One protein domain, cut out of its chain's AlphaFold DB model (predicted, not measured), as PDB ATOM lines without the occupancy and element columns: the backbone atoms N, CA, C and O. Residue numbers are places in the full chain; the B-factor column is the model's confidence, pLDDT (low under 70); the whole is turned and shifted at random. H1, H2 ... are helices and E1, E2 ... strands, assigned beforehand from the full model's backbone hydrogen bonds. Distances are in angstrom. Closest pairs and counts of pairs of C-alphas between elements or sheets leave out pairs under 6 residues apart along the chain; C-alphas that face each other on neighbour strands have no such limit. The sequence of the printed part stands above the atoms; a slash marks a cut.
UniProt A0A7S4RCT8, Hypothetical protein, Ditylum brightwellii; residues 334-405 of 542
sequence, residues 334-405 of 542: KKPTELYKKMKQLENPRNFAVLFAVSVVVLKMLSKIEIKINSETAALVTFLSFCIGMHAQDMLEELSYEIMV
ATOM      1  N   LYS A 334      17.053 111.622 224.760       74.50
ATOM      2  CA  LYS A 334      16.512 111.520 223.396       74.50
ATOM      3  C   LYS A 334      15.575 112.700 223.145       74.50
ATOM      4  O   LYS A 334      14.558 112.823 223.829       74.50
ATOM      5  N   LYS A 335      15.897 113.563 222.178       80.25
ATOM      6  CA  LYS A 335      14.989 114.636 221.745       80.25
ATOM      7  C   LYS A 335      14.311 114.224 220.431       80.25
ATOM      8  O   LYS A 335      15.004 113.807 219.504       80.25
ATOM      9  N   PRO A 336      12.972 114.307 220.339       78.06
ATOM     10  CA  PRO A 336      12.266 114.012 219.099       78.06
ATOM     11  C   PRO A 336      12.617 115.051 218.031       78.06
ATOM     12  O   PRO A 336      12.584 116.257 218.307       78.06
ATOM     13  N   THR A 337      12.913 114.592 216.816       81.44
ATOM     14  CA  THR A 337      13.203 115.475 215.679       81.44
ATOM     15  C   THR A 337      11.967 116.294 215.290       81.44
ATOM     16  O   THR A 337      10.820 115.904 215.524       81.44
ATOM     17  N   GLU A 338      12.171 117.458 214.666       78.94
ATOM     18  CA  GLU A 338      11.065 118.289 214.148       78.94
ATOM     19  C   GLU A 338      10.184 117.529 213.140       78.94
ATOM     20  O   GLU A 338       8.984 117.784 213.031       78.94
ATOM     21  N   LEU A 339      10.761 116.549 212.439       72.31
ATOM     22  CA  LEU A 339      10.041 115.677 211.517       72.31
ATOM     23  C   LEU A 339       9.109 114.712 212.266       72.31
ATOM     24  O   LEU A 339       7.937 114.611 211.906       72.31
ATOM     25  N   TYR A 340       9.567 114.118 213.375       77.25
ATOM     26  CA  TYR A 340       8.716 113.318 214.259       77.25
ATOM     27  C   TYR A 340       7.583 114.143 214.872       77.25
ATOM     28  O   TYR A 340       6.444 113.690 214.911       77.25
ATOM     29  N   LYS A 341       7.843 115.390 215.290       81.56
ATOM     30  CA  LYS A 341       6.776 116.273 215.799       81.56
ATOM     31  C   LYS A 341       5.705 116.548 214.740       81.56
ATOM     32  O   LYS A 341       4.519 116.519 215.063       81.56
ATOM     33  N   LYS A 342       6.097 116.772 213.480       79.25
ATOM     34  CA  LYS A 342       5.160 116.949 212.354       79.25
ATOM     35  C   LYS A 342       4.402 115.663 212.009       79.25
ATOM     36  O   LYS A 342       3.225 115.731 211.672       79.25
ATOM     37  N   MET A 343       5.032 114.498 212.140       71.06
ATOM     38  CA  MET A 343       4.367 113.203 211.945       71.06
ATOM     39  C   MET A 343       3.420 112.841 213.084       71.06
ATOM     40  O   MET A 343       2.312 112.383 212.836       71.06
ATOM     41  N   LYS A 344       3.766 113.175 214.323       77.25
ATOM     42  CA  LYS A 344       2.860 113.042 215.464       77.25
ATOM     43  C   LYS A 344       1.642 113.966 215.349       77.25
ATOM     44  O   LYS A 344       0.554 113.636 215.802       77.25
ATOM     45  N   GLN A 345       1.780 115.111 214.676       77.88
ATOM     46  CA  GLN A 345       0.627 115.944 214.316       77.88
ATOM     47  C   GLN A 345      -0.284 115.283 213.261       77.88
ATOM     48  O   GLN A 345      -1.470 115.611 213.214       77.88
ATOM     49  N   LEU A 346       0.223 114.347 212.446       67.06
ATOM     50  CA  LEU A 346      -0.569 113.556 211.490       67.06
ATOM     51  C   LEU A 346      -1.333 112.394 212.150       67.06
ATOM     52  O   LEU A 346      -2.332 111.962 211.581       67.06
ATOM     53  N   GLU A 347      -0.956 111.957 213.359       73.81
ATOM     54  CA  GLU A 347      -1.743 110.993 214.159       73.81
ATOM     55  C   GLU A 347      -3.094 111.562 214.615       73.81
ATOM     56  O   GLU A 347      -3.981 110.818 215.033       73.81
ATOM     57  N   ASN A 348      -3.291 112.882 214.520       81.44
ATOM     58  CA  ASN A 348      -4.600 113.461 214.769       81.44
ATOM     59  C   ASN A 348      -5.585 112.938 213.703       81.44
ATOM     60  O   ASN A 348      -5.392 113.222 212.515       81.44
ATOM     61  N   PRO A 349      -6.671 112.239 214.090       76.69
ATOM     62  CA  PRO A 349      -7.575 111.581 213.144       76.69
ATOM     63  C   PRO A 349      -8.189 112.554 212.132       76.69
ATOM     64  O   PRO A 349      -8.528 112.163 211.018       76.69
ATOM     65  N   ARG A 350      -8.278 113.848 212.476       79.31
ATOM     66  CA  ARG A 350      -8.721 114.902 211.553       79.31
ATOM     67  C   ARG A 350      -7.722 115.155 210.424       79.31
ATOM     68  O   ARG A 350      -8.134 115.276 209.277       79.31
ATOM     69  N   ASN A 351      -6.428 115.211 210.731       78.94
ATOM     70  CA  ASN A 351      -5.386 115.441 209.728       78.94
ATOM     71  C   ASN A 351      -5.239 114.226 208.811       78.94
ATOM     72  O   ASN A 351      -5.111 114.392 207.599       78.94
ATOM     73  N   PHE A 352      -5.358 113.020 209.371       78.69
ATOM     74  CA  PHE A 352      -5.422 111.795 208.580       78.69
ATOM     75  C   PHE A 352      -6.645 111.780 207.652       78.69
ATOM     76  O   PHE A 352      -6.499 111.531 206.459       78.69
ATOM     77  N   ALA A 353      -7.835 112.128 208.154       77.94
ATOM     78  CA  ALA A 353      -9.047 112.201 207.337       77.94
ATOM     79  C   ALA A 353      -8.935 113.239 206.204       77.94
ATOM     80  O   ALA A 353      -9.383 112.975 205.089       77.94
ATOM     81  N   VAL A 354      -8.303 114.393 206.456       84.44
ATOM     82  CA  VAL A 354      -8.032 115.407 205.421       84.44
ATOM     83  C   VAL A 354      -7.044 114.878 204.380       84.44
ATOM     84  O   VAL A 354      -7.306 114.997 203.186       84.44
ATOM     85  N   LEU A 355      -5.941 114.253 204.801       80.81
ATOM     86  CA  LEU A 355      -4.952 113.680 203.885       80.81
ATOM     87  C   LEU A 355      -5.557 112.551 203.036       80.81
ATOM     88  O   LEU A 355      -5.311 112.477 201.830       80.81
ATOM     89  N   PHE A 356      -6.397 111.714 203.647       79.81
ATOM     90  CA  PHE A 356      -7.157 110.666 202.972       79.81
ATOM     91  C   PHE A 356      -8.152 111.255 201.962       79.81
ATOM     92  O   PHE A 356      -8.190 110.838 200.808       79.81
ATOM     93  N   ALA A 357      -8.906 112.289 202.340       82.00
ATOM     94  CA  ALA A 357      -9.824 112.968 201.428       82.00
ATOM     95  C   ALA A 357      -9.086 113.597 200.232       82.00
ATOM     96  O   ALA A 357      -9.530 113.453 199.093       82.00
ATOM     97  N   VAL A 358      -7.936 114.241 200.463       86.25
ATOM     98  CA  VAL A 358      -7.094 114.809 199.397       86.25
ATOM     99  C   VAL A 358      -6.574 113.714 198.467       86.25
ATOM    100  O   VAL A 358      -6.670 113.858 197.250       86.25
ATOM    101  N   SER A 359      -6.076 112.602 199.008       76.94
ATOM    102  CA  SER A 359      -5.578 111.485 198.193       76.94
ATOM    103  C   SER A 359      -6.691 110.811 197.385       76.94
ATOM    104  O   SER A 359      -6.477 110.510 196.213       76.94
ATOM    105  N   VAL A 360      -7.909 110.689 197.923       74.62
ATOM    106  CA  VAL A 360      -9.089 110.230 197.167       74.62
ATOM    107  C   VAL A 360      -9.463 111.205 196.045       74.62
ATOM    108  O   VAL A 360      -9.775 110.771 194.937       74.62
ATOM    109  N   VAL A 361      -9.409 112.521 196.281       81.88
ATOM    110  CA  VAL A 361      -9.671 113.532 195.236       81.88
ATOM    111  C   VAL A 361      -8.613 113.468 194.131       81.88
ATOM    112  O   VAL A 361      -8.971 113.497 192.954       81.88
ATOM    113  N   VAL A 362      -7.334 113.319 194.487       81.19
ATOM    114  CA  VAL A 362      -6.237 113.139 193.522       81.19
ATOM    115  C   VAL A 362      -6.428 111.849 192.724       81.19
ATOM    116  O   VAL A 362      -6.371 111.888 191.498       81.19
ATOM    117  N   LEU A 363      -6.758 110.731 193.379       72.31
ATOM    118  CA  LEU A 363      -7.065 109.464 192.708       72.31
ATOM    119  C   LEU A 363      -8.261 109.592 191.757       72.31
ATOM    120  O   LEU A 363      -8.219 109.056 190.656       72.31
ATOM    121  N   LYS A 364      -9.296 110.354 192.127       73.69
ATOM    122  CA  LYS A 364     -10.462 110.628 191.273       73.69
ATOM    123  C   LYS A 364     -10.141 111.553 190.092       73.69
ATOM    124  O   LYS A 364     -10.791 111.472 189.050       73.69
ATOM    125  N   MET A 365      -9.166 112.452 190.233       81.12
ATOM    126  CA  MET A 365      -8.657 113.229 189.099       81.12
ATOM    127  C   MET A 365      -7.815 112.357 188.165       81.12
ATOM    128  O   MET A 365      -7.971 112.450 186.950       81.12
ATOM    129  N   LEU A 366      -6.993 111.468 188.724       75.06
ATOM    130  CA  LEU A 366      -6.176 110.521 187.967       75.06
ATOM    131  C   LEU A 366      -7.008 109.418 187.303       75.06
ATOM    132  O   LEU A 366      -6.648 108.975 186.222       75.06
ATOM    133  N   SER A 367      -8.156 109.030 187.864       68.44
ATOM    134  CA  SER A 367      -9.043 108.015 187.274       68.44
ATOM    135  C   SER A 367      -9.729 108.472 185.984       68.44
ATOM    136  O   SER A 367     -10.349 107.661 185.305       68.44
ATOM    137  N   LYS A 368      -9.660 109.767 185.645       79.44
ATOM    138  CA  LYS A 368     -10.072 110.273 184.324       79.44
ATOM    139  C   LYS A 368      -9.017 110.023 183.245       79.44
ATOM    140  O   LYS A 368      -9.306 110.202 182.068       79.44
ATOM    141  N   ILE A 369      -7.808 109.634 183.642       78.75
ATOM    142  CA  ILE A 369      -6.750 109.206 182.739       78.75
ATOM    143  C   ILE A 369      -6.918 107.699 182.578       78.75
ATOM    144  O   ILE A 369      -6.727 106.932 183.519       78.75
ATOM    145  N   GLU A 370      -7.318 107.277 181.385       75.06
ATOM    146  CA  GLU A 370      -7.503 105.866 181.064       75.06
ATOM    147  C   GLU A 370      -6.125 105.214 180.864       75.06
ATOM    148  O   GLU A 370      -5.618 105.063 179.753       75.06
ATOM    149  N   ILE A 371      -5.454 104.894 181.971       72.00
ATOM    150  CA  ILE A 371      -4.175 104.191 181.933       72.00
ATOM    151  C   ILE A 371      -4.487 102.703 181.770       72.00
ATOM    152  O   ILE A 371      -4.936 102.042 182.706       72.00
ATOM    153  N   LYS A 372      -4.248 102.159 180.574       79.25
ATOM    154  CA  LYS A 372      -4.272 100.708 180.347       79.25
ATOM    155  C   LYS A 372      -3.056 100.082 181.026       79.25
ATOM    156  O   LYS A 372      -1.984  99.995 180.435       79.25
ATOM    157  N   ILE A 373      -3.218  99.694 182.286       79.44
ATOM    158  CA  ILE A 373      -2.202  98.971 183.051       79.44
ATOM    159  C   ILE A 373      -2.451  97.474 182.860       79.44
ATOM    160  O   ILE A 373      -3.540  96.980 183.153       79.44
ATOM    161  N   ASN A 374      -1.446  96.749 182.368       88.19
ATOM    162  CA  ASN A 374      -1.494  95.288 182.303       88.19
ATOM    163  C   ASN A 374      -1.604  94.711 183.724       88.19
ATOM    164  O   ASN A 374      -1.006  95.246 184.660       88.19
ATOM    165  N   SER A 375      -2.342  93.611 183.900       76.75
ATOM    166  CA  SER A 375      -2.586  93.005 185.223       76.75
ATOM    167  C   SER A 375      -1.294  92.692 185.989       76.75
ATOM    168  O   SER A 375      -1.231  92.887 187.201       76.75
ATOM    169  N   GLU A 376      -0.235  92.297 185.280       82.75
ATOM    170  CA  GLU A 376       1.099  92.050 185.839       82.75
ATOM    171  C   GLU A 376       1.737  93.322 186.414       82.75
ATOM    172  O   GLU A 376       2.303  93.311 187.505       82.75
ATOM    173  N   THR A 377       1.590  94.454 185.722       77.06
ATOM    174  CA  THR A 377       2.089  95.752 186.189       77.06
ATOM    175  C   THR A 377       1.292  96.245 187.398       77.06
ATOM    176  O   THR A 377       1.874  96.793 188.330       77.06
ATOM    177  N   ALA A 378      -0.022  96.004 187.437       76.19
ATOM    178  CA  ALA A 378      -0.851  96.336 188.596       76.19
ATOM    179  C   ALA A 378      -0.455  95.516 189.841       76.19
ATOM    180  O   ALA A 378      -0.323  96.072 190.936       76.19
ATOM    181  N   ALA A 379      -0.202  94.215 189.663       78.44
ATOM    182  CA  ALA A 379       0.286  93.338 190.724       78.44
ATOM    183  C   ALA A 379       1.668  93.779 191.237       78.44
ATOM    184  O   ALA A 379       1.868  93.869 192.448       78.44
ATOM    185  N   LEU A 380       2.586  94.148 190.336       83.50
ATOM    186  CA  LEU A 380       3.911  94.659 190.696       83.50
ATOM    187  C   LEU A 380       3.832  95.968 191.496       83.50
ATOM    188  O   LEU A 380       4.513  96.111 192.508       83.50
ATOM    189  N   VAL A 381       2.985  96.915 191.079       77.38
ATOM    190  CA  VAL A 381       2.813  98.201 191.780       77.38
ATOM    191  C   VAL A 381       2.179  97.999 193.155       77.38
ATOM    192  O   VAL A 381       2.580  98.651 194.121       77.38
ATOM    193  N   THR A 382       1.237  97.063 193.276       79.25
ATOM    194  CA  THR A 382       0.616  96.726 194.565       79.25
ATOM    195  C   THR A 382       1.634  96.074 195.500       79.25
ATOM    196  O   THR A 382       1.734  96.463 196.662       79.25
ATOM    197  N   PHE A 383       2.455  95.157 194.982       84.56
ATOM    198  CA  PHE A 383       3.532  94.529 195.745       84.56
ATOM    199  C   PHE A 383       4.599  95.541 196.188       84.56
ATOM    200  O   PHE A 383       4.973  95.565 197.355       84.56
ATOM    201  N   LEU A 384       5.030  96.446 195.302       79.31
ATOM    202  CA  LEU A 384       5.956  97.534 195.644       79.31
ATOM    203  C   LEU A 384       5.384  98.455 196.726       79.31
ATOM    204  O   LEU A 384       6.091  98.802 197.668       79.31
ATOM    205  N   SER A 385       4.105  98.813 196.622       75.69
ATOM    206  CA  SER A 385       3.432  99.654 197.620       75.69
ATOM    207  C   SER A 385       3.356  98.960 198.984       75.69
ATOM    208  O   SER A 385       3.562  99.604 200.010       75.69
ATOM    209  N   PHE A 386       3.126  97.644 199.000       82.62
ATOM    210  CA  PHE A 386       3.137  96.827 200.214       82.62
ATOM    211  C   PHE A 386       4.535  96.753 200.848       82.62
ATOM    212  O   PHE A 386       4.678  97.016 202.041       82.62
ATOM    213  N   CYS A 387       5.576  96.487 200.052       78.31
ATOM    214  CA  CYS A 387       6.961  96.450 200.530       78.31
ATOM    215  C   CYS A 387       7.411  97.807 201.091       78.31
ATOM    216  O   CYS A 387       8.037  97.864 202.147       78.31
ATOM    217  N   ILE A 388       7.058  98.911 200.418       79.25
ATOM    218  CA  ILE A 388       7.340 100.265 200.914       79.25
ATOM    219  C   ILE A 388       6.564 100.530 202.207       79.25
ATOM    220  O   ILE A 388       7.139 101.072 203.142       79.25
ATOM    221  N   GLY A 389       5.296 100.118 202.297       80.75
ATOM    222  CA  GLY A 389       4.484 100.268 203.507       80.75
ATOM    223  C   GLY A 389       5.068  99.541 204.721       80.75
ATOM    224  O   GLY A 389       5.131 100.125 205.799       80.75
ATOM    225  N   MET A 390       5.557  98.310 204.536       74.88
ATOM    226  CA  MET A 390       6.201  97.540 205.606       74.88
ATOM    227  C   MET A 390       7.512  98.173 206.081       74.88
ATOM    228  O   MET A 390       7.739  98.280 207.279       74.88
ATOM    229  N   HIS A 391       8.365  98.628 205.159       70.75
ATOM    230  CA  HIS A 391       9.663  99.204 205.524       70.75
ATOM    231  C   HIS A 391       9.592 100.671 205.958       70.75
ATOM    232  O   HIS A 391      10.497 101.154 206.638       70.75
ATOM    233  N   ALA A 392       8.531 101.392 205.589       73.12
ATOM    234  CA  ALA A 392       8.342 102.774 206.005       73.12
ATOM    235  C   ALA A 392       8.168 102.890 207.524       73.12
ATOM    236  O   ALA A 392       8.637 103.869 208.091       73.12
ATOM    237  N   GLN A 393       7.547 101.911 208.190       67.06
ATOM    238  CA  GLN A 393       7.376 101.946 209.647       67.06
ATOM    239  C   GLN A 393       8.725 101.906 210.382       67.06
ATOM    240  O   GLN A 393       8.996 102.791 211.191       67.06
ATOM    241  N   ASP A 394       9.602 100.971 210.008       64.31
ATOM    242  CA  ASP A 394      10.933 100.825 210.614       64.31
ATOM    243  C   ASP A 394      11.842 102.032 210.309       64.31
ATOM    244  O   ASP A 394      12.527 102.559 211.186       64.31
ATOM    245  N   MET A 395      11.806 102.533 209.066       64.50
ATOM    246  CA  MET A 395      12.583 103.711 208.644       64.50
ATOM    247  C   MET A 395      12.153 104.993 209.369       64.50
ATOM    248  O   MET A 395      12.975 105.876 209.627       64.50
ATOM    249  N   LEU A 396      10.866 105.120 209.694       68.19
ATOM    250  CA  LEU A 396      10.336 106.276 210.414       68.19
ATOM    251  C   LEU A 396      10.735 106.275 211.889       68.19
ATOM    252  O   LEU A 396      10.945 107.350 212.457       68.19
ATOM    253  N   GLU A 397      10.887 105.101 212.497       67.56
ATOM    254  CA  GLU A 397      11.314 104.981 213.887       67.56
ATOM    255  C   GLU A 397      12.798 105.350 214.054       67.56
ATOM    256  O   GLU A 397      13.138 106.121 214.955       67.56
ATOM    257  N   GLU A 398      13.675 104.951 213.126       65.19
ATOM    258  CA  GLU A 398      15.098 105.331 213.170       65.19
ATOM    259  C   GLU A 398      15.352 106.830 212.917       65.19
ATOM    260  O   GLU A 398      16.259 107.414 213.510       65.19
ATOM    261  N   LEU A 399      14.536 107.495 212.090       64.25
ATOM    262  CA  LEU A 399      14.675 108.932 211.788       64.25
ATOM    263  C   LEU A 399      14.074 109.859 212.864       64.25
ATOM    264  O   LEU A 399      14.209 111.089 212.797       64.25
ATOM    265  N   SER A 400      13.374 109.296 213.850       66.25
ATOM    266  CA  SER A 400      12.536 110.068 214.772       66.25
ATOM    267  C   SER A 400      13.257 110.646 215.994       66.25
ATOM    268  O   SER A 400      12.761 111.605 216.602       66.25
ATOM    269  N   TYR A 401      14.446 110.144 216.331       69.12
ATOM    270  CA  TYR A 401      15.165 110.553 217.537       69.12
ATOM    271  C   TYR A 401      16.591 110.995 217.231       69.12
ATOM    272  O   TYR A 401      17.403 110.232 216.716       69.12
ATOM    273  N   GLU A 402      16.922 112.219 217.634       69.81
ATOM    274  CA  GLU A 402      18.302 112.689 217.666       69.81
ATOM    275  C   GLU A 402      18.864 112.416 219.066       69.81
ATOM    276  O   GLU A 402      18.316 112.861 220.084       69.81
ATOM    277  N   ILE A 403      19.929 111.615 219.136       62.28
ATOM    278  CA  ILE A 403      20.597 111.290 220.398       62.28
ATOM    279  C   ILE A 403      21.569 112.425 220.707       62.28
ATOM    280  O   ILE A 403      22.641 112.511 220.111       62.28
ATOM    281  N   MET A 404      21.202 113.289 221.653       57.41
ATOM    282  CA  MET A 404      22.109 114.300 222.186       57.41
ATOM    283  C   MET A 404      22.696 113.822 223.513       57.41
ATOM    284  O   MET A 404      21.973 113.459 224.444       57.41
ATOM    285  N   VAL A 405      24.024 113.821 223.590       59.25
ATOM    286  CA  VAL A 405      24.764 113.581 224.830       59.25
ATOM    287  C   VAL A 405      25.023 114.946 225.457       59.25
ATOM    288  O   VAL A 405      25.825 115.724 224.948       59.25
TER     289      VAL A 405
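This is residues 334 to 405 of the 542 residues of the protein "Hypothetical protein" of Ditylum brightwellii (UniProt A0A7S4RCT8). A long, open frame: H1 and H2 make one side, H3 the other, the strand pair E1 and E2 closes one end, and residues 367 to 374 span the other. The 72 printed residues, mostly helix, run E1, H1, H2, H3, E2, with E1 - E2 antiparallel. The whole is only just extended, close to loose: radius of gyration of the C-alphas 17.0 A, spans 55 by 27 by 15 A.

E1, residues 334 to 336, 6.5 A, begins at C-alpha 334 (16.512, 111.520, 223.396). H1 is residues 338 to 346, 12.8 A; H2, 349 to 366, 25.2 A; H3, 375 to 398, 35.3 A, with a kink of 29 degrees near residue 391. E2, residues 401 to 405, 12.4 A, ends at C-alpha 405 (24.764, 113.581, 224.830).

Between E1 and E2, N 402 and O 335 are 3.1 A apart, within hydrogen-bond range. H1 and H2 are close but not clearly touching, the closest C-alphas, Leu 346 and Phe 352, 5.9 A apart, and about perpendicular at 84 degrees. H2 and H3 are apart. Every O i to N i+4 pair is within range in H1 and H2, 18 of 20 in H3.

The farthest C-alphas, Glu 370 and Val 405, are 54.9 A apart. The printed part has no cut and no long link. pLDDT is under 70 at residues 346, 367 and 393 to 405.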